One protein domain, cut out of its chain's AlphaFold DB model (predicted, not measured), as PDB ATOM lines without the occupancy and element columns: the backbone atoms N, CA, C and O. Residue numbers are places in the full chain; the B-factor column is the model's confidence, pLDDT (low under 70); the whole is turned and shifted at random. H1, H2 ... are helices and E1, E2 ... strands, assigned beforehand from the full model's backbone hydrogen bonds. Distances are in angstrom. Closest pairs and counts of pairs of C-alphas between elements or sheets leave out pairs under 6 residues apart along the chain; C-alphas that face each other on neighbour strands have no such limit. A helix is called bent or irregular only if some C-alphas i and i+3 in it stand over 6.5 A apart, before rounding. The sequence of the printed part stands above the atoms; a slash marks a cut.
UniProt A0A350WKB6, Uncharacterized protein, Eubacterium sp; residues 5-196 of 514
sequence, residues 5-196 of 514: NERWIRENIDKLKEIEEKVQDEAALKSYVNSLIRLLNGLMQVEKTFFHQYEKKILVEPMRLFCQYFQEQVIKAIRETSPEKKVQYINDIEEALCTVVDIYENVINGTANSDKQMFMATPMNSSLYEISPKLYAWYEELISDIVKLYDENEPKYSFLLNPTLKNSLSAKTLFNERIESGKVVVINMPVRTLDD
ATOM      1  N   ASN A   5      41.819 -26.711  44.394       81.94
ATOM      2  CA  ASN A   5      40.699 -26.936  43.475       81.94
ATOM      3  C   ASN A   5      39.453 -26.161  43.894       81.94
ATOM      4  O   ASN A   5      38.846 -25.482  43.074       81.94
ATOM      5  N   GLU A   6      39.103 -26.195  45.183       83.44
ATOM      6  CA  GLU A   6      37.957 -25.438  45.689       83.44
ATOM      7  C   GLU A   6      38.104 -23.937  45.447       83.44
ATOM      8  O   GLU A   6      37.141 -23.272  45.066       83.44
ATOM      9  N   ARG A   7      39.306 -23.393  45.671       86.88
ATOM     10  CA  ARG A   7      39.579 -21.979  45.423       86.88
ATOM     11  C   ARG A   7      39.409 -21.654  43.941       86.88
ATOM     12  O   ARG A   7      38.672 -20.727  43.623       86.88
ATOM     13  N   TRP A   8      40.000 -22.462  43.060       91.12
ATOM     14  CA  TRP A   8      39.865 -22.304  41.612       91.12
ATOM     15  C   TRP A   8      38.396 -22.349  41.154       91.12
ATOM     16  O   TRP A   8      37.971 -21.479  40.391       91.12
ATOM     17  N   ILE A   9      37.591 -23.304  41.643       88.75
ATOM     18  CA  ILE A   9      36.169 -23.398  41.274       88.75
ATOM     19  C   ILE A   9      35.416 -22.135  41.725       88.75
ATOM     20  O   ILE A   9      34.657 -21.573  40.936       88.75
ATOM     21  N   ARG A  10      35.632 -21.654  42.961       90.50
ATOM     22  CA  ARG A  10      34.969 -20.433  43.470       90.50
ATOM     23  C   ARG A  10      35.336 -19.204  42.645       90.50
ATOM     24  O   ARG A  10      34.442 -18.490  42.209       90.50
ATOM     25  N   GLU A  11      36.623 -19.013  42.364       92.19
ATOM     26  CA  GLU A  11      37.105 -17.903  41.535       92.19
ATOM     27  C   GLU A  11      36.481 -17.919  40.130       92.19
ATOM     28  O   GLU A  11      36.135 -16.868  39.593       92.19
ATOM     29  N   ASN A  12      36.294 -19.099  39.526       92.50
ATOM     30  CA  ASN A  12      35.637 -19.211  38.220       92.50
ATOM     31  C   ASN A  12      34.134 -18.947  38.290       92.50
ATOM     32  O   ASN A  12      33.600 -18.299  37.393       92.50
ATOM     33  N   ILE A  13      33.453 -19.405  39.343       92.50
ATOM     34  CA  ILE A  13      32.037 -19.087  39.561       92.50
ATOM     35  C   ILE A  13      31.847 -17.571  39.687       92.50
ATOM     36  O   ILE A  13      30.930 -17.027  39.077       92.50
ATOM     37  N   ASP A  14      32.712 -16.884  40.434       93.19
ATOM     38  CA  ASP A  14      32.601 -15.437  40.621       93.19
ATOM     39  C   ASP A  14      32.865 -14.677  39.310       93.19
ATOM     40  O   ASP A  14      32.063 -13.824  38.931       93.19
ATOM     41  N   LYS A  15      33.879 -15.076  38.527       93.25
ATOM     42  CA  LYS A  15      34.096 -14.541  37.167       93.25
ATOM     43  C   LYS A  15      32.900 -14.763  36.240       93.25
ATOM     44  O   LYS A  15      32.553 -13.881  35.459       93.25
ATOM     45  N   LEU A  16      32.264 -15.935  36.298       92.88
ATOM     46  CA  LEU A  16      31.090 -16.232  35.474       92.88
ATOM     47  C   LEU A  16      29.879 -15.385  35.874       92.88
ATOM     48  O   LEU A  16      29.152 -14.957  34.984       92.88
ATOM     49  N   LYS A  17      29.689 -15.078  37.164       91.94
ATOM     50  CA  LYS A  17      28.653 -14.131  37.614       91.94
ATOM     51  C   LYS A  17      28.911 -12.718  37.090       91.94
ATOM     52  O   LYS A  17      27.995 -12.083  36.582       91.94
ATOM     53  N   GLU A  18      30.161 -12.249  37.126       91.88
ATOM     54  CA  GLU A  18      30.526 -10.954  36.529       91.88
ATOM     55  C   GLU A  18      30.275 -10.913  35.014       91.88
ATOM     56  O   GLU A  18      29.958  -9.863  34.452       91.88
ATOM     57  N   ILE A  19      30.459 -12.041  34.320       90.56
ATOM     58  CA  ILE A  19      30.120 -12.171  32.899       90.56
ATOM     59  C   ILE A  19      28.600 -12.177  32.721       90.56
ATOM     60  O   ILE A  19      28.105 -11.468  31.852       90.56
ATOM     61  N   GLU A  20      27.854 -12.912  33.547       89.69
ATOM     62  CA  GLU A  20      26.390 -12.963  33.502       89.69
ATOM     63  C   GLU A  20      25.766 -11.563  33.601       89.69
ATOM     64  O   GLU A  20      24.870 -11.227  32.824       89.69
ATOM     65  N   GLU A  21      26.288 -10.714  34.491       87.44
ATOM     66  CA  GLU A  21      25.850  -9.321  34.645       87.44
ATOM     67  C   GLU A  21      26.065  -8.470  33.386       87.44
ATOM     68  O   GLU A  21      25.335  -7.500  33.180       87.44
ATOM     69  N   LYS A  22      27.032  -8.830  32.532       86.06
ATOM     70  CA  LYS A  22      27.338  -8.144  31.263       86.06
ATOM     71  C   LYS A  22      26.497  -8.657  30.089       86.06
ATOM     72  O   LYS A  22      26.407  -7.974  29.075       86.06
ATOM     73  N   VAL A  23      25.867  -9.826  30.217       83.19
ATOM     74  CA  VAL A  23      25.095 -10.523  29.164       83.19
ATOM     75  C   VAL A  23      23.598 -10.150  29.238       83.19
ATOM     76  O   VAL A  23      22.719 -10.973  29.004       83.19
ATOM     77  N   GLN A  24      23.262  -8.909  29.611       65.25
ATOM     78  CA  GLN A  24      21.887  -8.551  30.010       65.25
ATOM     79  C   GLN A  24      20.828  -8.764  28.916       65.25
ATOM     80  O   GLN A  24      19.706  -9.150  29.245       65.25
ATOM     81  N   ASP A  25      21.197  -8.611  27.641       71.94
ATOM     82  CA  ASP A  25      20.260  -8.648  26.508       71.94
ATOM     83  C   ASP A  25      20.273  -9.975  25.717       71.94
ATOM     84  O   ASP A  25      19.510 -10.142  24.765       71.94
ATOM     85  N   GLU A  26      21.104 -10.951  26.099       82.38
ATOM     86  CA  GLU A  26      21.295 -12.202  25.347       82.38
ATOM     87  C   GLU A  26      20.897 -13.436  26.159       82.38
ATOM     88  O   GLU A  26      21.711 -14.072  26.834       82.38
ATOM     89  N   ALA A  27      19.620 -13.817  26.051       86.62
ATOM     90  CA  ALA A  27      19.042 -14.927  26.810       86.62
ATOM     91  C   ALA A  27      19.796 -16.262  26.633       86.62
ATOM     92  O   ALA A  27      19.953 -17.004  27.604       86.62
ATOM     93  N   ALA A  28      20.289 -16.553  25.423       87.88
ATOM     94  CA  ALA A  28      21.025 -17.785  25.129       87.88
ATOM     95  C   ALA A  28      22.359 -17.848  25.891       87.88
ATOM     96  O   ALA A  28      22.569 -18.756  26.694       87.88
ATOM     97  N   LEU A  29      23.221 -16.835  25.732       89.94
ATOM     98  CA  LEU A  29      24.495 -16.757  26.453       89.94
ATOM     99  C   LEU A  29      24.291 -16.770  27.970       89.94
ATOM    100  O   LEU A  29      25.010 -17.473  28.679       89.94
ATOM    101  N   LYS A  30      23.273 -16.061  28.475       91.44
ATOM    102  CA  LYS A  30      22.932 -16.077  29.901       91.44
ATOM    103  C   LYS A  30      22.553 -17.479  30.385       91.44
ATOM    104  O   LYS A  30      22.955 -17.878  31.478       91.44
ATOM    105  N   SER A  31      21.808 -18.239  29.583       92.38
ATOM    106  CA  SER A  31      21.463 -19.635  29.879       92.38
ATOM    107  C   SER A  31      22.707 -20.530  29.935       92.38
ATOM    108  O   SER A  31      22.867 -21.312  30.877       92.38
ATOM    109  N   TYR A  32      23.632 -20.377  28.983       93.94
ATOM    110  CA  TYR A  32      24.866 -21.166  28.935       93.94
ATOM    111  C   TYR A  32      25.812 -20.847  30.102       93.94
ATOM    112  O   TYR A  32      26.322 -21.766  30.743       93.94
ATOM    113  N   VAL A  33      25.988 -19.567  30.450       93.00
ATOM    114  CA  VAL A  33      26.771 -19.146  31.629       93.00
ATOM    115  C   VAL A  33      26.181 -19.743  32.910       93.00
ATOM    116  O   VAL A  33      26.902 -20.353  33.700       93.00
ATOM    117  N   ASN A  34      24.860 -19.649  33.087       92.19
ATOM    118  CA  ASN A  34      24.169 -20.232  34.238       92.19
ATOM    119  C   ASN A  34      24.316 -21.755  34.314       92.19
ATOM    120  O   ASN A  34      24.481 -22.318  35.398       92.19
ATOM    121  N   SER A  35      24.279 -22.429  33.168       92.94
ATOM    122  CA  SER A  35      24.468 -23.877  33.085       92.94
ATOM    123  C   SER A  35      25.885 -24.282  33.502       92.94
ATOM    124  O   SER A  35      26.041 -25.208  34.299       92.94
ATOM    125  N   LEU A  36      26.913 -23.532  33.085       94.31
ATOM    126  CA  LEU A  36      28.287 -23.767  33.538       94.31
ATOM    127  C   LEU A  36      28.462 -23.496  35.042       94.31
ATOM    128  O   LEU A  36      29.131 -24.268  35.727       94.31
ATOM    129  N   ILE A  37      27.819 -22.457  35.591       92.81
ATOM    130  CA  ILE A  37      27.809 -22.208  37.045       92.81
ATOM    131  C   ILE A  37      27.203 -23.404  37.794       92.81
ATOM    132  O   ILE A  37      27.735 -23.823  38.825       92.81
ATOM    133  N   ARG A  38      26.101 -23.981  37.301       91.50
ATOM    134  CA  ARG A  38      25.493 -25.183  37.903       91.50
ATOM    135  C   ARG A  38      26.442 -26.378  37.858       91.50
ATOM    136  O   ARG A  38      26.599 -27.044  38.879       91.50
ATOM    137  N   LEU A  39      27.112 -26.599  36.729       91.06
ATOM    138  CA  LEU A  39      28.090 -27.677  36.573       91.06
ATOM    139  C   LEU A  39      29.272 -27.510  37.541       91.06
ATOM    140  O   LEU A  39      29.633 -28.457  38.236       91.06
ATOM    141  N   LEU A  40      29.817 -26.298  37.683       91.38
ATOM    142  CA  LEU A  40      30.890 -26.006  38.642       91.38
ATOM    143  C   LEU A  40      30.456 -26.182  40.105       91.38
ATOM    144  O   LEU A  40      31.240 -26.656  40.927       91.38
ATOM    145  N   ASN A  41      29.206 -25.856  40.443       88.94
ATOM    146  CA  ASN A  41      28.659 -26.161  41.767       88.94
ATOM    147  C   ASN A  41      28.546 -27.674  42.010       88.94
ATOM    148  O   ASN A  41      28.807 -28.122  43.125       88.94
ATOM    149  N   GLY A  42      28.201 -28.461  40.985       85.88
ATOM    150  CA  GLY A  42      28.252 -29.925  41.039       85.88
ATOM    151  C   GLY A  42      29.676 -30.439  41.264       85.88
ATOM    152  O   GLY A  42      29.923 -31.199  42.200       85.88
ATOM    153  N   LEU A  43      30.645 -29.922  40.502       86.38
ATOM    154  CA  LEU A  43      32.062 -30.270  40.643       86.38
ATOM    155  C   LEU A  43      32.623 -29.914  42.033       86.38
ATOM    156  O   LEU A  43      33.423 -30.657  42.592       86.38
ATOM    157  N   MET A  44      32.157 -28.821  42.647       85.75
ATOM    158  CA  MET A  44      32.497 -28.463  44.032       85.75
ATOM    159  C   MET A  44      32.037 -29.523  45.043       85.75
ATOM    160  O   MET A  44      32.689 -29.727  46.067       85.75
ATOM    161  N   GLN A  45      30.898 -30.178  44.801       81.62
ATOM    162  CA  GLN A  45      30.410 -31.259  45.665       81.62
ATOM    163  C   GLN A  45      31.247 -32.524  45.473       81.62
ATOM    164  O   GLN A  45      31.657 -33.134  46.461       81.62
ATOM    165  N   VAL A  46      31.562 -32.856  44.218       80.44
ATOM    166  CA  VAL A  46      32.477 -33.944  43.847       80.44
ATOM    167  C   VAL A  46      33.811 -33.779  44.581       80.44
ATOM    168  O   VAL A  46      34.235 -34.693  45.289       80.44
ATOM    169  N   GLU A  47      34.405 -32.582  44.534       78.12
ATOM    170  CA  GLU A  47      35.698 -32.262  45.153       78.12
ATOM    171  C   GLU A  47      35.736 -32.497  46.674       78.12
ATOM    172  O   GLU A  47      36.756 -32.933  47.210       78.12
ATOM    173  N   LYS A  48      34.621 -32.285  47.379       78.25
ATOM    174  CA  LYS A  48      34.548 -32.404  48.847       78.25
ATOM    175  C   LYS A  48      34.453 -33.835  49.362       78.25
ATOM    176  O   LYS A  48      34.677 -34.073  50.548       78.25
ATOM    177  N   THR A  49      34.094 -34.788  48.510       74.31
ATOM    178  CA  THR A  49      33.848 -36.172  48.933       74.31
ATOM    179  C   THR A  49      35.012 -37.079  48.551       74.31
ATOM    180  O   THR A  49      35.623 -36.921  47.497       74.31
ATOM    181  N   PHE A  50      35.345 -38.046  49.404       69.56
ATOM    182  CA  PHE A  50      36.358 -39.056  49.079       69.56
ATOM    183  C   PHE A  50      35.858 -40.059  48.024       69.56
ATOM    184  O   PHE A  50      36.643 -40.569  47.230       69.56
ATOM    185  N   PHE A  51      34.545 -40.299  47.981       68.00
ATOM    186  CA  PHE A  51      33.922 -41.293  47.107       68.00
ATOM    187  C   PHE A  51      34.094 -41.006  45.612       68.00
ATOM    188  O   PHE A  51      34.110 -41.949  44.832       68.00
ATOM    189  N   HIS A  52      34.305 -39.744  45.228       75.81
ATOM    190  CA  HIS A  52      34.442 -39.347  43.826       75.81
ATOM    191  C   HIS A  52      35.895 -39.107  43.375       75.81
ATOM    192  O   HIS A  52      36.174 -38.228  42.560       75.81
ATOM    193  N   GLN A  53      36.869 -39.822  43.948       76.75
ATOM    194  CA  GLN A  53      38.292 -39.600  43.645       76.75
ATOM    195  C   GLN A  53      38.653 -39.796  42.158       76.75
ATOM    196  O   GLN A  53      39.551 -39.119  41.657       76.75
ATOM    197  N   TYR A  54      37.954 -40.684  41.449       78.25
ATOM    198  CA  TYR A  54      38.206 -40.956  40.034       78.25
ATOM    199  C   TYR A  54      37.615 -39.850  39.164       78.25
ATOM    200  O   TYR A  54      38.295 -39.305  38.303       78.25
ATOM    201  N   GLU A  55      36.391 -39.432  39.462       81.19
ATOM    202  CA  GLU A  55      35.699 -38.340  38.786       81.19
ATOM    203  C   GLU A  55      36.458 -37.022  38.940       81.19
ATOM    204  O   GLU A  55      36.511 -36.235  37.998       81.19
ATOM    205  N   LYS A  56      37.128 -36.808  40.083       81.06
ATOM    206  CA  LYS A  56      38.057 -35.681  40.249       81.06
ATOM    207  C   LYS A  56      39.202 -35.730  39.240       81.06
ATOM    208  O   LYS A  56      39.442 -34.727  38.575       81.06
ATOM    209  N   LYS A  57      39.888 -36.876  39.113       79.81
ATOM    210  CA  LYS A  57      40.987 -37.054  38.144       79.81
ATOM    211  C   LYS A  57      40.508 -36.798  36.709       79.81
ATOM    212  O   LYS A  57      41.203 -36.132  35.954       79.81
ATOM    213  N   ILE A  58      39.315 -37.285  36.375       82.75
ATOM    214  CA  ILE A  58      38.743 -37.227  35.025       82.75
ATOM    215  C   ILE A  58      38.279 -35.814  34.653       82.75
ATOM    216  O   ILE A  58      38.517 -35.346  33.545       82.75
ATOM    217  N   LEU A  59      37.576 -35.128  35.558       85.94
ATOM    218  CA  LEU A  59      36.848 -33.905  35.216       85.94
ATOM    219  C   LEU A  59      37.599 -32.632  35.604       85.94
ATOM    220  O   LEU A  59      37.496 -31.636  34.892       85.94
ATOM    221  N   VAL A  60      38.335 -32.610  36.720       83.75
ATOM    222  CA  VAL A  60      38.814 -31.340  37.296       83.75
ATOM    223  C   VAL A  60      39.834 -30.651  36.396       83.75
ATOM    224  O   VAL A  60      39.648 -29.476  36.087       83.75
ATOM    225  N   GLU A  61      40.887 -31.351  35.965       79.44
ATOM    226  CA  GLU A  61      41.938 -30.743  35.136       79.44
ATOM    227  C   GLU A  61      41.400 -30.257  33.779       79.44
ATOM    228  O   GLU A  61      41.604 -29.081  33.458       79.44
ATOM    229  N   PRO A  62      40.615 -31.050  33.020       86.06
ATOM    230  CA  PRO A  62      40.063 -30.556  31.764       86.06
ATOM    231  C   PRO A  62      39.060 -29.421  31.909       86.06
ATOM    232  O   PRO A  62      39.027 -28.511  31.072       86.06
ATOM    233  N   MET A  63      38.293 -29.412  33.001       89.69
ATOM    234  CA  MET A  63      37.372 -28.321  33.299       89.69
ATOM    235  C   MET A  63      38.091 -26.994  33.543       89.69
ATOM    236  O   MET A  63      37.514 -25.944  33.255       89.69
ATOM    237  N   ARG A  64      39.355 -26.999  33.994       88.69
ATOM    238  CA  ARG A  64      40.140 -25.760  34.133       88.69
ATOM    239  C   ARG A  64      40.307 -25.042  32.813       88.69
ATOM    240  O   ARG A  64      39.950 -23.867  32.697       88.69
ATOM    241  N   LEU A  65      40.814 -25.765  31.822       89.12
ATOM    242  CA  LEU A  65      41.064 -25.201  30.507       89.12
ATOM    243  C   LEU A  65      39.754 -24.891  29.775       89.12
ATOM    244  O   LEU A  65      39.630 -23.843  29.140       89.12
ATOM    245  N   PHE A  66      38.747 -25.757  29.922       93.06
ATOM    246  CA  PHE A  66      37.415 -25.520  29.375       93.06
ATOM    247  C   PHE A  66      36.804 -24.217  29.898       93.06
ATOM    248  O   PHE A  66      36.363 -23.397  29.098       93.06
ATOM    249  N   CYS A  67      36.811 -23.984  31.216       93.00
ATOM    250  CA  CYS A  67      36.259 -22.763  31.804       93.00
ATOM    251  C   CYS A  67      36.975 -21.508  31.310       93.00
ATOM    252  O   CYS A  67      36.313 -20.509  31.024       93.00
ATOM    253  N   GLN A  68      38.303 -21.559  31.175       91.00
ATOM    254  CA  GLN A  68      39.067 -20.450  30.613       91.00
ATOM    255  C   GLN A  68      38.616 -20.143  29.178       91.00
ATOM    256  O   GLN A  68      38.280 -19.001  28.863       91.00
ATOM    257  N   TYR A  69      38.560 -21.157  28.312       92.69
ATOM    258  CA  TYR A  69      38.205 -20.963  26.903       92.69
ATOM    259  C   TYR A  69      36.743 -20.571  26.720       92.69
ATOM    260  O   TYR A  69      36.443 -19.724  25.880       92.69
ATOM    261  N   PHE A  70      35.849 -21.104  27.550       94.12
ATOM    262  CA  PHE A  70      34.452 -20.697  27.597       94.12
ATOM    263  C   PHE A  70      34.324 -19.201  27.913       94.12
ATOM    264  O   PHE A  70      33.659 -18.474  27.181       94.12
ATOM    265  N   GLN A  71      35.001 -18.714  28.961       92.88
ATOM    266  CA  GLN A  71      34.975 -17.294  29.336       92.88
ATOM    267  C   GLN A  71      35.519 -16.403  28.212       92.88
ATOM    268  O   GLN A  71      34.904 -15.392  27.876       92.88
ATOM    269  N   GLU A  72      36.639 -16.793  27.594       91.62
ATOM    270  CA  GLU A  72      37.219 -16.079  26.449       91.62
ATOM    271  C   GLU A  72      36.234 -15.979  25.275       91.62
ATOM    272  O   GLU A  72      36.089 -14.906  24.683       91.62
ATOM    273  N   GLN A  73      35.546 -17.076  24.942       91.31
ATOM    274  CA  GLN A  73      34.585 -17.120  23.839       91.31
ATOM    275  C   GLN A  73      33.315 -16.328  24.134       91.31
ATOM    276  O   GLN A  73      32.874 -15.561  23.281       91.31
ATOM    277  N   VAL A  74      32.772 -16.411  25.351       92.25
ATOM    278  CA  VAL A  74      31.619 -15.592  25.753       92.25
ATOM    279  C   VAL A  74      31.965 -14.102  25.676       92.25
ATOM    280  O   VAL A  74      31.201 -13.321  25.116       92.25
ATOM    281  N   ILE A  75      33.146 -13.691  26.152       91.19
ATOM    282  CA  ILE A  75      33.593 -12.292  26.050       91.19
ATOM    283  C   ILE A  75      33.737 -11.852  24.585       91.19
ATOM    284  O   ILE A  75      33.392 -10.714  24.258       91.19
ATOM    285  N   LYS A  76      34.228 -12.727  23.695       90.69
ATOM    286  CA  LYS A  76      34.295 -12.455  22.249       90.69
ATOM    287  C   LYS A  76      32.899 -12.315  21.639       90.69
ATOM    288  O   LYS A  76      32.671 -11.340  20.931       90.69
ATOM    289  N   ALA A  77      31.961 -13.199  21.982       90.94
ATOM    290  CA  ALA A  77      30.577 -13.146  21.514       90.94
ATOM    291  C   ALA A  77      29.857 -11.852  21.942       90.94
ATOM    292  O   ALA A  77      29.205 -11.215  21.119       90.94
ATOM    293  N   ILE A  78      30.041 -11.412  23.196       89.69
ATOM    294  CA  ILE A  78      29.478 -10.148  23.709       89.69
ATOM    295  C   ILE A  78      30.004  -8.946  22.911       89.69
ATOM    296  O   ILE A  78      29.256  -8.021  22.606       89.69
ATOM    297  N   ARG A  79      31.304  -8.945  22.586       89.56
ATOM    298  CA  ARG A  79      31.972  -7.841  21.876       89.56
ATOM    299  C   ARG A  79      31.733  -7.847  20.367       89.56
ATOM    300  O   ARG A  79      32.021  -6.841  19.721       89.56
ATOM    301  N   GLU A  80      31.271  -8.958  19.801       91.44
ATOM    302  CA  GLU A  80      31.064  -9.092  18.364       91.44
ATOM    303  C   GLU A  80      29.853  -8.267  17.911       91.44
ATOM    304  O   GLU A  80      28.752  -8.356  18.459       91.44
ATOM    305  N   THR A  81      30.075  -7.455  16.881       88.00
ATOM    306  CA  THR A  81      29.068  -6.554  16.311       88.00
ATOM    307  C   THR A  81      28.368  -7.155  15.097       88.00
ATOM    308  O   THR A  81      27.255  -6.750  14.771       88.00
ATOM    309  N   SER A  82      29.007  -8.105  14.408       91.62
ATOM    310  CA  SER A  82      28.426  -8.788  13.252       91.62
ATOM    311  C   SER A  82      27.434  -9.866  13.708       91.62
ATOM    312  O   SER A  82      27.849 -10.805  14.390       91.62
ATOM    313  N   PRO A  83      26.147  -9.800  13.305       87.81
ATOM    314  CA  PRO A  83      25.151 -10.793  13.710       87.81
ATOM    315  C   PRO A  83      25.526 -12.225  13.310       87.81
ATOM    316  O   PRO A  83      25.373 -13.147  14.105       87.81
ATOM    317  N   GLU A  84      26.068 -12.410  12.104       90.06
ATOM    318  CA  GLU A  84      26.447 -13.729  11.581       90.06
ATOM    319  C   GLU A  84      27.576 -14.361  12.402       90.06
ATOM    320  O   GLU A  84      27.452 -15.497  12.860       90.06
ATOM    321  N   LYS A  85      28.651 -13.606  12.659       89.94
ATOM    322  CA  LYS A  85      29.776 -14.082  13.480       89.94
ATOM    323  C   LYS A  85      29.372 -14.310  14.927       89.94
ATOM    324  O   LYS A  85      29.836 -15.249  15.562       89.94
ATOM    325  N   LYS A  86      28.485 -13.469  15.453       90.00
ATOM    326  CA  LYS A  86      27.973 -13.622  16.811       90.00
ATOM    327  C   LYS A  86      27.205 -14.930  16.979       90.00
ATOM    328  O   LYS A  86      27.459 -15.652  17.935       90.00
ATOM    329  N   VAL A  87      26.336 -15.269  16.024       89.75
ATOM    330  CA  VAL A  87      25.635 -16.564  16.001       89.75
ATOM    331  C   VAL A  87      26.627 -17.726  15.909       89.75
ATOM    332  O   VAL A  87      26.452 -18.710  16.620       89.75
ATOM    333  N   GLN A  88      27.693 -17.610  15.110       91.12
ATOM    334  CA  GLN A  88      28.746 -18.636  15.047       91.12
ATOM    335  C   GLN A  88      29.410 -18.862  16.411       91.12
ATOM    336  O   GLN A  88      29.489 -20.005  16.857       91.12
ATOM    337  N   TYR A  89      29.805 -17.795  17.113       91.50
ATOM    338  CA  TYR A  89      30.358 -17.918  18.464       91.50
ATOM    339  C   TYR A  89      29.364 -18.540  19.452       91.50
ATOM    340  O   TYR A  89      29.749 -19.398  20.239       91.50
ATOM    341  N   ILE A  90      28.092 -18.130  19.419       91.12
ATOM    342  CA  ILE A  90      27.058 -18.669  20.316       91.12
ATOM    343  C   ILE A  90      26.853 -20.170  20.067       91.12
ATOM    344  O   ILE A  90      26.820 -20.931  21.030       91.12
ATOM    345  N   ASN A  91      26.784 -20.600  18.805       92.62
ATOM    346  CA  ASN A  91      26.638 -22.012  18.448       92.62
ATOM    347  C   ASN A  91      27.867 -22.840  18.861       92.62
ATOM    348  O   ASN A  91      27.715 -23.946  19.368       92.62
ATOM    349  N   ASP A  92      29.083 -22.307  18.689       92.25
ATOM    350  CA  ASP A  92      30.323 -22.970  19.121       92.25
ATOM    351  C   ASP A  92      30.381 -23.114  20.657       92.25
ATOM    352  O   ASP A  92      30.791 -24.151  21.183       92.25
ATOM    353  N   ILE A  93      29.902 -22.102  21.395       93.88
ATOM    354  CA  ILE A  93      29.757 -22.142  22.860       93.88
ATOM    355  C   ILE A  93      28.715 -23.184  23.286       93.88
ATOM    356  O   ILE A  93      28.979 -23.965  24.202       93.88
ATOM    357  N   GLU A  94      27.547 -23.197  22.641       93.88
ATOM    358  CA  GLU A  94      26.479 -24.167  22.897       93.88
ATOM    359  C   GLU A  94      26.972 -25.596  22.673       93.88
ATOM    360  O   GLU A  94      26.865 -26.437  23.563       93.88
ATOM    361  N   GLU A  95      27.565 -25.863  21.510       92.75
ATOM    362  CA  GLU A  95      28.061 -27.183  21.147       92.75
ATOM    363  C   GLU A  95      29.121 -27.678  22.141       92.75
ATOM    364  O   GLU A  95      29.088 -28.841  22.566       92.75
ATOM    365  N   ALA A  96      30.047 -26.801  22.542       92.94
ATOM    366  CA  ALA A  96      31.078 -27.123  23.520       92.94
ATOM    367  C   ALA A  96      30.483 -27.433  24.902       92.94
ATOM    368  O   ALA A  96      30.874 -28.422  25.527       92.94
ATOM    369  N   LEU A  97      29.524 -26.626  25.363       92.88
ATOM    370  CA  LEU A  97      28.877 -26.813  26.658       92.88
ATOM    371  C   LEU A  97      28.024 -28.082  26.699       92.88
ATOM    372  O   LEU A  97      28.180 -28.862  27.633       92.88
ATOM    373  N   CYS A  98      27.178 -28.321  25.693       90.75
ATOM    374  CA  CYS A  98      26.369 -29.539  25.604       90.75
ATOM    375  C   CYS A  98      27.256 -30.787  25.625       90.75
ATOM    376  O   CYS A  98      27.009 -31.703  26.400       90.75
ATOM    377  N   THR A  99      28.359 -30.777  24.865       90.25
ATOM    378  CA  THR A  99      29.302 -31.906  24.845       90.25
ATOM    379  C   THR A  99      29.902 -32.173  26.236       90.25
ATOM    380  O   THR A  99      30.015 -33.324  26.647       90.25
ATOM    381  N   VAL A 100      30.289 -31.133  26.981       89.88
ATOM    382  CA  VAL A 100      30.856 -31.294  28.333       89.88
ATOM    383  C   VAL A 100      29.809 -31.725  29.357       89.88
ATOM    384  O   VAL A 100      30.125 -32.528  30.232       89.88
ATOM    385  N   VAL A 101      28.575 -31.228  29.251       87.69
ATOM    386  CA  VAL A 101      27.462 -31.661  30.106       87.69
ATOM    387  C   VAL A 101      27.186 -33.149  29.898       87.69
ATOM    388  O   VAL A 101      27.131 -33.879  30.884       87.69
ATOM    389  N   ASP A 102      27.125 -33.615  28.648       84.88
ATOM    390  CA  ASP A 102      26.926 -35.035  28.332       84.88
ATOM    391  C   ASP A 102      28.033 -35.911  28.945       84.88
ATOM    392  O   ASP A 102      27.759 -36.954  29.539       84.88
ATOM    393  N   ILE A 103      29.298 -35.479  28.858       84.75
ATOM    394  CA  ILE A 103      30.435 -36.197  29.461       84.75
ATOM    395  C   ILE A 103      30.330 -36.202  30.986       84.75
ATOM    396  O   ILE A 103      30.506 -37.249  31.607       84.75
ATOM    397  N   TYR A 104      30.039 -35.050  31.592       84.62
ATOM    398  CA  TYR A 104      29.867 -34.926  33.036       84.62
ATOM    399  C   TYR A 104      28.770 -35.874  33.532       84.62
ATOM    400  O   TYR A 104      28.983 -36.628  34.481       84.62
ATOM    401  N   GLU A 105      27.616 -35.891  32.863       80.25
ATOM    402  CA  GLU A 105      26.520 -36.800  33.185       80.25
ATOM    403  C   GLU A 105      26.918 -38.263  32.995       80.25
ATOM    404  O   GLU A 105      26.609 -39.079  33.859       80.25
ATOM    405  N   ASN A 106      27.633 -38.614  31.925       76.44
ATOM    406  CA  ASN A 106      28.089 -39.987  31.695       76.44
ATOM    407  C   ASN A 106      29.067 -40.463  32.776       76.44
ATOM    408  O   ASN A 106      28.928 -41.579  33.270       76.44
ATOM    409  N   VAL A 107      30.018 -39.621  33.187       77.31
ATOM    410  CA  VAL A 107      30.997 -39.957  34.231       77.31
ATOM    411  C   VAL A 107      30.307 -40.120  35.589       77.31
ATOM    412  O   VAL A 107      30.513 -41.128  36.260       77.31
ATOM    413  N   ILE A 108      29.438 -39.177  35.971       75.69
ATOM    414  CA  ILE A 108      28.736 -39.204  37.266       75.69
ATOM    415  C   ILE A 108      27.669 -40.309  37.317       75.69
ATOM    416  O   ILE A 108      27.518 -40.987  38.332       75.69
ATOM    417  N   ASN A 109      26.917 -40.526  36.235       68.50
ATOM    418  CA  ASN A 109      25.918 -41.594  36.185       68.50
ATOM    419  C   ASN A 109      26.565 -42.973  36.038       68.50
ATOM    420  O   ASN A 109      26.029 -43.937  36.579       68.50
ATOM    421  N   GLY A 110      27.695 -43.087  35.335       62.88
ATOM    422  CA  GLY A 110      28.471 -44.325  35.246       62.88
ATOM    423  C   GLY A 110      28.951 -44.789  36.621       62.88
ATOM    424  O   GLY A 110      28.830 -45.966  36.953       62.88
ATOM    425  N   THR A 111      29.385 -43.859  37.476       61.41
ATOM    426  CA  THR A 111      29.805 -44.192  38.844       61.41
ATOM    427  C   THR A 111      28.607 -44.501  39.747       61.41
ATOM    428  O   THR A 111      28.593 -45.544  40.401       61.41
ATOM    429  N   ALA A 112      27.548 -43.681  39.709       58.75
ATOM    430  CA  ALA A 112      26.360 -43.843  40.554       58.75
ATOM    431  C   ALA A 112      25.445 -45.032  40.183       58.75
ATOM    432  O   ALA A 112      24.691 -45.512  41.035       58.75
ATOM    433  N   ASN A 113      25.462 -45.505  38.929       52.06
ATOM    434  CA  ASN A 113      24.640 -46.640  38.490       52.06
ATOM    435  C   ASN A 113      25.313 -48.003  38.659       52.06
ATOM    436  O   ASN A 113      24.577 -48.988  38.759       52.06
ATOM    437  N   SER A 114      26.645 -48.069  38.778       50.41
ATOM    438  CA  SER A 114      27.323 -49.307  39.194       50.41
ATOM    439  C   SER A 114      26.768 -49.829  40.534       50.41
ATOM    440  O   SER A 114      26.585 -51.032  40.703       50.41
ATOM    441  N   ASP A 115      26.335 -48.916  41.415       46.88
ATOM    442  CA  ASP A 115      25.676 -49.228  42.688       46.88
ATOM    443  C   ASP A 115      24.154 -49.488  42.566       46.88
ATOM    444  O   ASP A 115      23.569 -50.179  43.403       46.88
ATOM    445  N   LYS A 116      23.471 -48.960  41.534       43.91
ATOM    446  CA  LYS A 116      22.000 -49.076  41.361       43.91
ATOM    447  C   LYS A 116      21.537 -50.262  40.512       43.91
ATOM    448  O   LYS A 116      20.380 -50.669  40.649       43.91
ATOM    449  N   GLN A 117      22.393 -50.840  39.664       46.78
ATOM    450  CA  GLN A 117      22.020 -51.981  38.808       46.78
ATOM    451  C   GLN A 117      21.667 -53.261  39.585       46.78
ATOM    452  O   GLN A 117      21.118 -54.197  39.010       46.78
ATOM    453  N   MET A 118      21.879 -53.296  40.903       47.34
ATOM    454  CA  MET A 118      21.475 -54.429  41.732       47.34
ATOM    455  C   MET A 118      19.939 -54.585  41.858       47.34
ATOM    456  O   MET A 118      19.488 -55.658  42.252       47.34
ATOM    457  N   PHE A 119      19.118 -53.570  41.513       43.62
ATOM    458  CA  PHE A 119      17.676 -53.597  41.838       43.62
ATOM    459  C   PHE A 119      16.657 -53.102  40.788       43.62
ATOM    460  O   PHE A 119      15.463 -53.173  41.085       43.62
ATOM    461  N   MET A 120      17.020 -52.637  39.582       46.09
ATOM    462  CA  MET A 120      16.014 -52.166  38.600       46.09
ATOM    463  C   MET A 120      16.323 -52.509  37.134       46.09
ATOM    464  O   MET A 120      17.464 -52.763  36.770       46.09
ATOM    465  N   ALA A 121      15.255 -52.545  36.322       46.75
ATOM    466  CA  ALA A 121      15.220 -53.007  34.932       46.75
ATOM    467  C   ALA A 121      16.367 -52.466  34.060       46.75
ATOM    468  O   ALA A 121      16.669 -51.274  34.081       46.75
ATOM    469  N   THR A 122      16.957 -53.359  33.263       48.16
ATOM    470  CA  THR A 122      18.121 -53.121  32.405       48.16
ATOM    471  C   THR A 122      17.833 -52.006  31.387       48.16
ATOM    472  O   THR A 122      16.976 -52.190  30.516       48.16
ATOM    473  N   PRO A 123      18.505 -50.841  31.455       48.94
ATOM    474  CA  PRO A 123      18.361 -49.800  30.442       48.94
ATOM    475  C   PRO A 123      18.803 -50.329  29.070       48.94
ATOM    476  O   PRO A 123      19.762 -51.093  28.996       48.94
ATOM    477  N   MET A 124      18.197 -49.863  27.968       46.16
ATOM    478  CA  MET A 124      18.689 -50.163  26.604       46.16
ATOM    479  C   MET A 124      20.157 -49.735  26.377       46.16
ATOM    480  O   MET A 124      20.809 -50.252  25.477       46.16
ATOM    481  N   ASN A 125      20.679 -48.834  27.222       48.19
ATOM    482  CA  ASN A 125      22.059 -48.334  27.237       48.19
ATOM    483  C   ASN A 125      22.935 -48.977  28.337       48.19
ATOM    484  O   ASN A 125      23.902 -48.354  28.769       48.19
ATOM    485  N   SER A 126      22.608 -50.173  28.842       47.94
ATOM    486  CA  SER A 126      23.306 -50.795  29.987       47.94
ATOM    487  C   SER A 126      24.834 -50.840  29.847       47.94
ATOM    488  O   SER A 126      25.527 -50.602  30.830       47.94
ATOM    489  N   SER A 127      25.351 -51.011  28.627       49.81
ATOM    490  CA  SER A 127      26.787 -51.038  28.320       49.81
ATOM    491  C   SER A 127      27.518 -49.712  28.576       49.81
ATOM    492  O   SER A 127      28.675 -49.733  28.980       49.81
ATOM    493  N   LEU A 128      26.866 -48.552  28.410       50.34
ATOM    494  CA  LEU A 128      27.456 -47.251  28.781       50.34
ATOM    495  C   LEU A 128      27.604 -47.098  30.304       50.34
ATOM    496  O   LEU A 128      28.465 -46.353  30.763       50.34
ATOM    497  N   TYR A 129      26.775 -47.799  31.080       52.25
ATOM    498  CA  TYR A 129      26.742 -47.720  32.543       52.25
ATOM    499  C   TYR A 129      27.539 -48.839  33.239       52.25
ATOM    500  O   TYR A 129      27.581 -48.869  34.465       52.25
ATOM    501  N   GLU A 130      28.172 -49.737  32.478       54.41
ATOM    502  CA  GLU A 130      29.048 -50.817  32.974       54.41
ATOM    503  C   GLU A 130      30.538 -50.418  33.000       54.41
ATOM    504  O   GLU A 130      31.405 -51.215  33.357       54.41
ATOM    505  N   ILE A 131      30.862 -49.178  32.629       61.84
ATOM    506  CA  ILE A 131      32.245 -48.730  32.450       61.84
ATOM    507  C   ILE A 131      32.914 -48.503  33.805       61.84
ATOM    508  O   ILE A 131      32.454 -47.695  34.609       61.84
ATOM    509  N   SER A 132      34.048 -49.172  34.032       70.94
ATOM    510  CA  SER A 132      34.853 -49.021  35.249       70.94
ATOM    511  C   SER A 132      35.431 -47.600  35.364       70.94
ATOM    512  O   SER A 132      36.313 -47.236  34.577       70.94
ATOM    513  N   PRO A 133      35.041 -46.805  36.382       73.75
ATOM    514  CA  PRO A 133      35.591 -45.460  36.585       73.75
ATOM    515  C   PRO A 133      37.102 -45.472  36.842       73.75
ATOM    516  O   PRO A 133      37.798 -44.505  36.541       73.75
ATOM    517  N   LYS A 134      37.623 -46.591  37.361       77.88
ATOM    518  CA  LYS A 134      39.054 -46.797  37.611       77.88
ATOM    519  C   LYS A 134      39.848 -46.911  36.317       77.88
ATOM    520  O   LYS A 134      40.872 -46.254  36.175       77.88
ATOM    521  N   LEU A 135      39.352 -47.713  35.373       78.75
ATOM    522  CA  LEU A 135      39.976 -47.880  34.060       78.75
ATOM    523  C   LEU A 135      40.013 -46.545  33.307       78.75
ATOM    524  O   LEU A 135      41.003 -46.199  32.672       78.75
ATOM    525  N   TYR A 136      38.947 -45.764  33.441       80.00
ATOM    526  CA  TYR A 136      38.851 -44.452  32.825       80.00
ATOM    527  C   TYR A 136      39.815 -43.432  33.432       80.00
ATOM    528  O   TYR A 136      40.527 -42.742  32.708       80.00
ATOM    529  N   ALA A 137      39.888 -43.376  34.764       82.06
ATOM    530  CA  ALA A 137      40.861 -42.544  35.457       82.06
ATOM    531  C   ALA A 137      42.307 -42.941  35.116       82.06
ATOM    532  O   ALA A 137      43.165 -42.068  35.026       82.06
ATOM    533  N   TRP A 138      42.566 -44.230  34.888       85.50
ATOM    534  CA  TRP A 138      43.866 -44.718  34.436       85.50
ATOM    535  C   TRP A 138      44.206 -44.250  33.011       85.50
ATOM    536  O   TRP A 138      45.314 -43.772  32.771       85.50
ATOM    537  N   TYR A 139      43.252 -44.283  32.072       87.69
ATOM    538  CA  TYR A 139      43.460 -43.692  30.744       87.69
ATOM    539  C   TYR A 139      43.691 -42.173  30.805       87.69
ATOM    540  O   TYR A 139      44.560 -41.664  30.098       87.69
ATOM    541  N   GLU A 140      42.968 -41.445  31.660       86.31
ATOM    542  CA  GLU A 140      43.192 -40.005  31.878       86.31
ATOM    543  C   GLU A 140      44.574 -39.710  32.485       86.31
ATOM    544  O   GLU A 140      45.210 -38.707  32.157       86.31
ATOM    545  N   GLU A 141      45.095 -40.599  33.328       86.25
ATOM    546  CA  GLU A 141      46.455 -40.486  33.858       86.25
ATOM    547  C   GLU A 141      47.508 -40.658  32.755       86.25
ATOM    548  O   GLU A 141      48.416 -39.833  32.633       86.25
ATOM    549  N   LEU A 142      47.317 -41.639  31.868       88.69
ATOM    550  CA  LEU A 142      48.157 -41.831  30.685       88.69
ATOM    551  C   LEU A 142      48.138 -40.599  29.763       88.69
ATOM    552  O   LEU A 142      49.188 -40.150  29.300       88.69
ATOM    553  N   ILE A 143      46.958 -40.015  29.538       90.19
ATOM    554  CA  ILE A 143      46.793 -38.756  28.801       90.19
ATOM    555  C   ILE A 143      47.578 -37.631  29.477       90.19
ATOM    556  O   ILE A 143      48.315 -36.904  28.808       90.19
ATOM    557  N   SER A 144      47.434 -37.483  30.796       87.88
ATOM    558  CA  SER A 144      48.119 -36.451  31.576       87.88
ATOM    559  C   SER A 144      49.635 -36.545  31.419       87.88
ATOM    560  O   SER A 144      50.302 -35.531  31.207       87.88
ATOM    561  N   ASP A 145      50.185 -37.756  31.455       89.38
ATOM    562  CA  ASP A 145      51.618 -37.980  31.297       89.38
ATOM    563  C   ASP A 145      52.118 -37.616  29.897       89.38
ATOM    564  O   ASP A 145      53.158 -36.967  29.770       89.38
ATOM    565  N   ILE A 146      51.345 -37.913  28.851       90.75
ATOM    566  CA  ILE A 146      51.668 -37.471  27.488       90.75
ATOM    567  C   ILE A 146      51.598 -35.943  27.379       90.75
ATOM    568  O   ILE A 146      52.489 -35.328  26.795       90.75
ATOM    569  N   VAL A 147      50.574 -35.297  27.945       88.94
ATOM    570  CA  VAL A 147      50.455 -33.828  27.917       88.94
ATOM    571  C   VAL A 147      51.652 -33.179  28.618       88.94
ATOM    572  O   VAL A 147      52.269 -32.282  28.048       88.94
ATOM    573  N   LYS A 148      52.070 -33.685  29.787       88.38
ATOM    574  CA  LYS A 148      53.254 -33.192  30.522       88.38
ATOM    575  C   LYS A 148      54.564 -33.326  29.740       88.38
ATOM    576  O   LYS A 148      55.507 -32.572  30.009       88.38
ATOM    577  N   LEU A 149      54.658 -34.276  28.806       88.88
ATOM    578  CA  LEU A 149      55.829 -34.400  27.934       88.88
ATOM    579  C   LEU A 149      55.924 -33.245  26.934       88.88
ATOM    580  O   LEU A 149      57.039 -32.900  26.555       88.88
ATOM    581  N   TYR A 150      54.798 -32.645  26.529       86.81
ATOM    582  CA  TYR A 150      54.742 -31.715  25.393       86.81
ATOM    583  C   TYR A 150      54.169 -30.318  25.705       86.81
ATOM    584  O   TYR A 150      54.243 -29.435  24.846       86.81
ATOM    585  N   ASP A 151      53.624 -30.087  26.905       78.44
ATOM    586  CA  ASP A 151      52.919 -28.853  27.280       78.44
ATOM    587  C   ASP A 151      53.097 -28.492  28.774       78.44
ATOM    588  O   ASP A 151      52.328 -28.907  29.636       78.44
ATOM    589  N   GLU A 152      54.165 -27.752  29.105       60.84
ATOM    590  CA  GLU A 152      54.687 -27.684  30.487       60.84
ATOM    591  C   GLU A 152      54.339 -26.429  31.302       60.84
ATOM    592  O   GLU A 152      54.185 -26.519  32.516       60.84
ATOM    593  N   ASN A 153      54.297 -25.246  30.683       58.00
ATOM    594  CA  ASN A 153      54.328 -23.993  31.456       58.00
ATOM    595  C   ASN A 153      52.943 -23.597  31.990       58.00
ATOM    596  O   ASN A 153      52.841 -23.098  33.104       58.00
ATOM    597  N   GLU A 154      51.903 -23.847  31.198       61.78
ATOM    598  CA  GLU A 154      50.477 -23.804  31.540       61.78
ATOM    599  C   GLU A 154      49.808 -24.753  30.539       61.78
ATOM    600  O   GLU A 154      50.085 -24.584  29.348       61.78
ATOM    601  N   PRO A 155      48.995 -25.744  30.954       61.66
ATOM    602  CA  PRO A 155      48.396 -26.679  30.011       61.66
ATOM    603  C   PRO A 155      47.490 -25.909  29.049       61.66
ATOM    604  O   PRO A 155      46.424 -25.413  29.407       61.66
ATOM    605  N   LYS A 156      47.946 -25.784  27.810       78.50
ATOM    606  CA  LYS A 156      47.204 -25.257  26.671       78.50
ATOM    607  C   LYS A 156      46.400 -26.364  26.008       78.50
ATOM    608  O   LYS A 156      45.480 -26.069  25.259       78.50
ATOM    609  N   TYR A 157      46.723 -27.625  26.240       86.31
ATOM    610  CA  TYR A 157      45.981 -28.757  25.715       86.31
ATOM    611  C   TYR A 157      45.373 -29.555  26.854       86.31
ATOM    612  O   TYR A 157      46.053 -29.910  27.811       86.31
ATOM    613  N   SER A 158      44.088 -29.862  26.718       88.12
ATOM    614  CA  SER A 158      43.422 -30.801  27.604       88.12
ATOM    615  C   SER A 158      42.573 -31.760  26.806       88.12
ATOM    616  O   SER A 158      41.960 -31.379  25.806       88.12
ATOM    617  N   PHE A 159      42.513 -32.992  27.283       89.69
ATOM    618  CA  PHE A 159      41.698 -34.036  26.699       89.69
ATOM    619  C   PHE A 159      40.619 -34.434  27.696       89.69
ATOM    620  O   PHE A 159      40.816 -34.333  28.901       89.69
ATOM    621  N   LEU A 160      39.462 -34.786  27.164       88.62
ATOM    622  CA  LEU A 160      38.347 -35.379  27.876       88.62
ATOM    623  C   LEU A 160      38.030 -36.655  27.135       88.62
ATOM    624  O   LEU A 160      37.693 -36.633  25.949       88.62
ATOM    625  N   LEU A 161      38.126 -37.774  27.813       86.94
ATOM    626  CA  LEU A 161      37.577 -38.990  27.266       86.94
ATOM    627  C   LEU A 161      36.037 -38.865  27.219       86.94
ATOM    628  O   LEU A 161      35.428 -38.166  28.037       86.94
ATOM    629  N   ASN A 162      35.389 -39.557  26.282       85.00
ATOM    630  CA  ASN A 162      33.933 -39.719  26.258       85.00
ATOM    631  C   ASN A 162      33.558 -41.122  25.756       85.00
ATOM    632  O   ASN A 162      33.772 -41.409  24.576       85.00
ATOM    633  N   PRO A 163      32.999 -42.021  26.581       78.00
ATOM    634  CA  PRO A 163      32.528 -43.301  26.086       78.00
ATOM    635  C   PRO A 163      31.286 -43.109  25.216       78.00
ATOM    636  O   PRO A 163      30.347 -42.400  25.571       78.00
ATOM    637  N   THR A 164      31.259 -43.758  24.057       76.88
ATOM    638  CA  THR A 164      30.153 -43.633  23.106       76.88
ATOM    639  C   THR A 164      29.754 -44.985  22.532       76.88
ATOM    640  O   THR A 164      30.575 -45.886  22.371       76.88
ATOM    641  N   LEU A 165      28.483 -45.106  22.145       71.06
ATOM    642  CA  LEU A 165      27.986 -46.245  21.362       71.06
ATOM    643  C   LEU A 165      28.461 -46.214  19.902       71.06
ATOM    644  O   LEU A 165      28.149 -47.121  19.131       71.06
ATOM    645  N   LYS A 166      29.186 -45.164  19.492       71.94
ATOM    646  CA  LYS A 166      29.775 -45.110  18.155       71.94
ATOM    647  C   LYS A 166      30.801 -46.226  18.025       71.94
ATOM    648  O   LYS A 166      31.505 -46.559  18.968       71.94
ATOM    649  N   ASN A 167      30.906 -46.773  16.823       65.75
ATOM    650  CA  ASN A 167      31.815 -47.879  16.542       65.75
ATOM    651  C   ASN A 167      33.269 -47.437  16.323       65.75
ATOM    652  O   ASN A 167      34.163 -48.281  16.369       65.75
ATOM    653  N   SER A 168      33.512 -46.143  16.114       69.69
ATOM    654  CA  SER A 168      34.823 -45.591  15.779       69.69
ATOM    655  C   SER A 168      35.337 -44.637  16.849       69.69
ATOM    656  O   SER A 168      34.582 -43.793  17.345       69.69
ATOM    657  N   LEU A 169      36.640 -44.715  17.121       76.94
ATOM    658  CA  LEU A 169      37.355 -43.657  17.828       76.94
ATOM    659  C   LEU A 169      37.300 -42.364  17.014       76.94
ATOM    660  O   LEU A 169      37.365 -42.392  15.785       76.94
ATOM    661  N   SER A 170      37.100 -41.238  17.692       79.69
ATOM    662  CA  SER A 170      37.143 -39.926  17.045       79.69
ATOM    663  C   SER A 170      37.422 -38.815  18.044       79.69
ATOM    664  O   SER A 170      36.731 -38.706  19.060       79.69
ATOM    665  N   ALA A 171      38.375 -37.943  17.729       84.69
ATOM    666  CA  ALA A 171      38.560 -36.692  18.445       84.69
ATOM    667  C   ALA A 171      37.637 -35.578  17.927       84.69
ATOM    668  O   ALA A 171      37.475 -35.369  16.724       84.69
ATOM    669  N   LYS A 172      37.083 -34.796  18.854       87.50
ATOM    670  CA  LYS A 172      36.358 -33.553  18.585       87.50
ATOM    671  C   LYS A 172      37.027 -32.415  19.339       87.50
ATOM    672  O   LYS A 172      37.146 -32.457  20.556       87.50
ATOM    673  N   THR A 173      37.454 -31.382  18.624       88.62
ATOM    674  CA  THR A 173      37.954 -30.156  19.259       88.62
ATOM    675  C   THR A 173      36.776 -29.284  19.686       88.62
ATOM    676  O   THR A 173      35.852 -29.081  18.902       88.62
ATOM    677  N   LEU A 174      36.804 -28.784  20.920       90.50
ATOM    678  CA  LEU A 174      35.850 -27.799  21.424       90.50
ATOM    679  C   LEU A 174      36.355 -26.379  21.138       90.50
ATOM    680  O   LEU A 174      37.568 -26.142  21.101       90.50
ATOM    681  N   PHE A 175      35.425 -25.436  20.987       89.19
ATOM    682  CA  PHE A 175      35.700 -24.034  20.666       89.19
ATOM    683  C   PHE A 175      36.466 -23.871  19.339       89.19
ATOM    684  O   PHE A 175      37.633 -23.446  19.302       89.19
ATOM    685  N   ASN A 176      35.833 -24.263  18.234       84.62
ATOM    686  CA  ASN A 176      36.419 -24.221  16.895       84.62
ATOM    687  C   ASN A 176      36.708 -22.788  16.426       84.62
ATOM    688  O   ASN A 176      37.724 -22.570  15.761       84.62
ATOM    689  N   GLU A 177      35.921 -21.806  16.876       84.38
ATOM    690  CA  GLU A 177      36.128 -20.381  16.581       84.38
ATOM    691  C   GLU A 177      37.315 -19.784  17.367       84.38
ATOM    692  O   GLU A 177      37.777 -18.663  17.122       84.38
ATOM    693  N   ARG A 178      37.892 -20.533  18.321       84.00
ATOM    694  CA  ARG A 178      39.105 -20.114  19.035       84.00
ATOM    695  C   ARG A 178      40.337 -20.245  18.146       84.00
ATOM    696  O   ARG A 178      40.852 -21.340  17.919       84.00
ATOM    697  N   ILE A 179      40.882 -19.102  17.738       73.75
ATOM    698  CA  ILE A 179      42.075 -19.035  16.877       73.75
ATOM    699  C   ILE A 179      43.406 -19.087  17.657       73.75
ATOM    700  O   ILE A 179      44.485 -19.231  17.073       73.75
ATOM    701  N   GLU A 180      43.351 -18.930  18.976       75.81
ATOM    702  CA  GLU A 180      44.515 -18.985  19.862       75.81
ATOM    703  C   GLU A 180      45.026 -20.420  20.062       75.81
ATOM    704  O   GLU A 180      44.316 -21.399  19.825       75.81
ATOM    705  N   SER A 181      46.298 -20.545  20.459       69.81
ATOM    706  CA  SER A 181      46.930 -21.845  20.703       69.81
ATOM    707  C   SER A 181      46.310 -22.550  21.899       69.81
ATOM    708  O   SER A 181      45.975 -21.893  22.886       69.81
ATOM    709  N   GLY A 182      46.278 -23.876  21.832       79.12
ATOM    710  CA  GLY A 182      45.697 -24.702  22.872       79.12
ATOM    711  C   GLY A 182      44.230 -25.026  22.626       79.12
ATOM    712  O   GLY A 182      43.492 -24.201  22.079       79.12
ATOM    713  N   LYS A 183      43.845 -26.260  22.948       85.56
ATOM    714  CA  LYS A 183      42.556 -26.864  22.610       85.56
ATOM    715  C   LYS A 183      42.081 -27.779  23.732       85.56
ATOM    716  O   LYS A 183      42.881 -28.487  24.337       85.56
ATOM    717  N   VAL A 184      40.769 -27.788  23.942       87.31
ATOM    718  CA  VAL A 184      40.091 -28.834  24.708       87.31
ATOM    719  C   VAL A 184      39.548 -29.836  23.701       87.31
ATOM    720  O   VAL A 184      38.859 -29.447  22.757       87.31
ATOM    721  N   VAL A 185      39.913 -31.102  23.851       90.00
ATOM    722  CA  VAL A 185      39.629 -32.151  22.871       90.00
ATOM    723  C   VAL A 185      38.873 -33.274  23.548       90.00
ATOM    724  O   VAL A 185      39.314 -33.803  24.556       90.00
ATOM    725  N   VAL A 186      37.753 -33.671  22.966       90.44
ATOM    726  CA  VAL A 186      36.986 -34.827  23.408       90.44
ATOM    727  C   VAL A 186      37.374 -36.033  22.568       90.44
ATOM    728  O   VAL A 186      37.177 -36.006  21.354       90.44
ATOM    729  N   ILE A 187      37.897 -37.088  23.184       89.19
ATOM    730  CA  ILE A 187      38.188 -38.362  22.519       89.19
ATOM    731  C   ILE A 187      37.006 -39.295  22.757       89.19
ATOM    732  O   ILE A 187      36.816 -39.831  23.848       89.19
ATOM    733  N   ASN A 188      36.197 -39.489  21.720       85.81
ATOM    734  CA  ASN A 188      35.078 -40.418  21.763       85.81
ATOM    735  C   ASN A 188      35.603 -41.847  21.629       85.81
ATOM    736  O   ASN A 188      36.177 -42.195  20.598       85.81
ATOM    737  N   MET A 189      35.381 -42.670  22.649       82.75
ATOM    738  CA  MET A 189      35.843 -44.053  22.709       82.75
ATOM    739  C   MET A 189      34.660 -45.019  22.580       82.75
ATOM    740  O   MET A 189      33.703 -44.910  23.348       82.75
ATOM    741  N   PRO A 190      34.688 -45.974  21.639       78.19
ATOM    742  CA  PRO A 190      33.678 -47.016  21.540       78.19
ATOM    743  C   PRO A 190      33.666 -47.884  22.793       78.19
ATOM    744  O   PRO A 190      34.685 -48.491  23.131       78.19
ATOM    745  N   VAL A 191      32.500 -48.012  23.434       75.00
ATOM    746  CA  VAL A 191      32.337 -48.830  24.654       75.00
ATOM    747  C   VAL A 191      32.848 -50.259  24.452       75.00
ATOM    748  O   VAL A 191      33.563 -50.792  25.290       75.00
ATOM    749  N   ARG A 192      32.570 -50.842  23.281       72.62
ATOM    750  CA  ARG A 192      32.970 -52.206  22.895       72.62
ATOM    751  C   ARG A 192      34.481 -52.486  22.925       72.62
ATOM    752  O   ARG A 192      34.865 -53.647  22.896       72.62
ATOM    753  N   THR A 193      35.318 -51.450  22.895       74.88
ATOM    754  CA  THR A 193      36.787 -51.572  22.868       74.88
ATOM    755  C   THR A 193      37.450 -51.070  24.147       74.88
ATOM    756  O   THR A 193      38.668 -51.148  24.245       74.88
ATOM    757  N   LEU A 194      36.692 -50.545  25.118       76.94
ATOM    758  CA  LEU A 194      37.258 -49.936  26.333       76.94
ATOM    759  C   LEU A 194      38.111 -50.906  27.150       76.94
ATOM    760  O   LEU A 194      39.142 -50.496  27.680       76.94
ATOM    761  N   ASP A 195      37.714 -52.177  27.187       74.75
ATOM    762  CA  ASP A 195      38.416 -53.233  27.920       74.75
ATOM    763  C   ASP A 195      39.651 -53.774  27.175       74.75
ATOM    764  O   ASP A 195      40.371 -54.618  27.708       74.75
ATOM    765  N   ASP A 196      39.942 -53.297  25.955       80.31
ATOM    766  CA  ASP A 196      41.203 -53.596  25.262       80.31
ATOM    767  C   ASP A 196      42.328 -52.708  25.809       80.31
ATOM    768  O   ASP A 196      42.819 -51.784  25.154       80.31
TER     769      ASP A 196
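What this domain is: This is residues 5 to 196 of the 514 residues of an uncharacterized protein of Eubacterium sp (UniProt A0A350WKB6). Four long helices, H1 to H4, form an up-and-down bundle, and a small, strongly twisted sheet of three strands covers the side of H3 and H4 away from H1 and H2. H6 packs on the beginning of H3 and on strand E1 at the sheet's edge, while residues 118 to 124 stick out as a loop. The 192 printed residues include six named helices followed by three named strands, mostly helix by class; the sheet's order is E1, E3, E2, mixed. The whole is compact, with a radius of gyration of the C-alphas of 17.3 A, and spans 52 by 38 by 34 A.

How they stand to each other: H1, residues 5 to 22, and H2, residues 27 to 48, form a helical hairpin at a shallow tilt of 14 degrees, with the closest C-alphas, those of Ile 13 and Ile 37, 5.8 A apart. H3, residues 53 to 79, and H4, residues 83 to 114, form another at 13 degrees, closest at the C-alphas of Ala 77 and Lys 86, 5.4 A. H1 to H4 make a bundle, up and down, each running against the one before it. H3 has a kink of 36 degrees near residue 60 and is irregular: C-alphas 58 and 61 are 7.2 A apart. H5, residues 126 to 129, touches H4, closest at the C-alphas of Gly 110 and Tyr 129, 4.7 A. H6, residues 133 to 150, touches H3 at a steep tilt of 58 degrees with its residues 133 to 141 alone, closest at the C-alphas of Tyr 54 and Ala 137, 5.5 A. E1, residues 157 to 164, is parallel to E3, residues 183 to 190, with N 160 and O 185 at 2.8 A. E2, residues 170 to 174, and E3 form an antiparallel hairpin, with N 172 and O 186 at 2.8 A. H3 and H4 are on the same face of this sheet, two layers, helices over one face, at heights of 9.5 A and 10.2 A. H1 and H2 are not on it. Every O i to N i+4 pair is within hydrogen-bond range in H2; H1 has 13 of 14, H3 20 of 23, H4 27 of 28 and H6 13 of 14, and H5 is too short for such a pair.

Where its parts are: H1 begins at C-alpha 5 (40.699, -26.936, 43.475) and is 26.1 A long. H2 measures 32.1 A, H3 39.0 A, H4 46.2 A and H6 26.1 A. H4 ends at C-alpha 114 (27.323, -49.307, 39.194). E1 and E3 measure 21.9 A and 22.0 A; E3 ends at C-alpha 190 (33.678, -47.016, 21.540).

The domain as a whole: The C-alphas farthest apart, Thr 81 and Met 118, are 54.7 A apart. The printed part has no cut; the link from H4 to H5, 11 residues, is long. Mean pLDDT of the printed part is 80.9, and residues 109 to 131 are among those under 70.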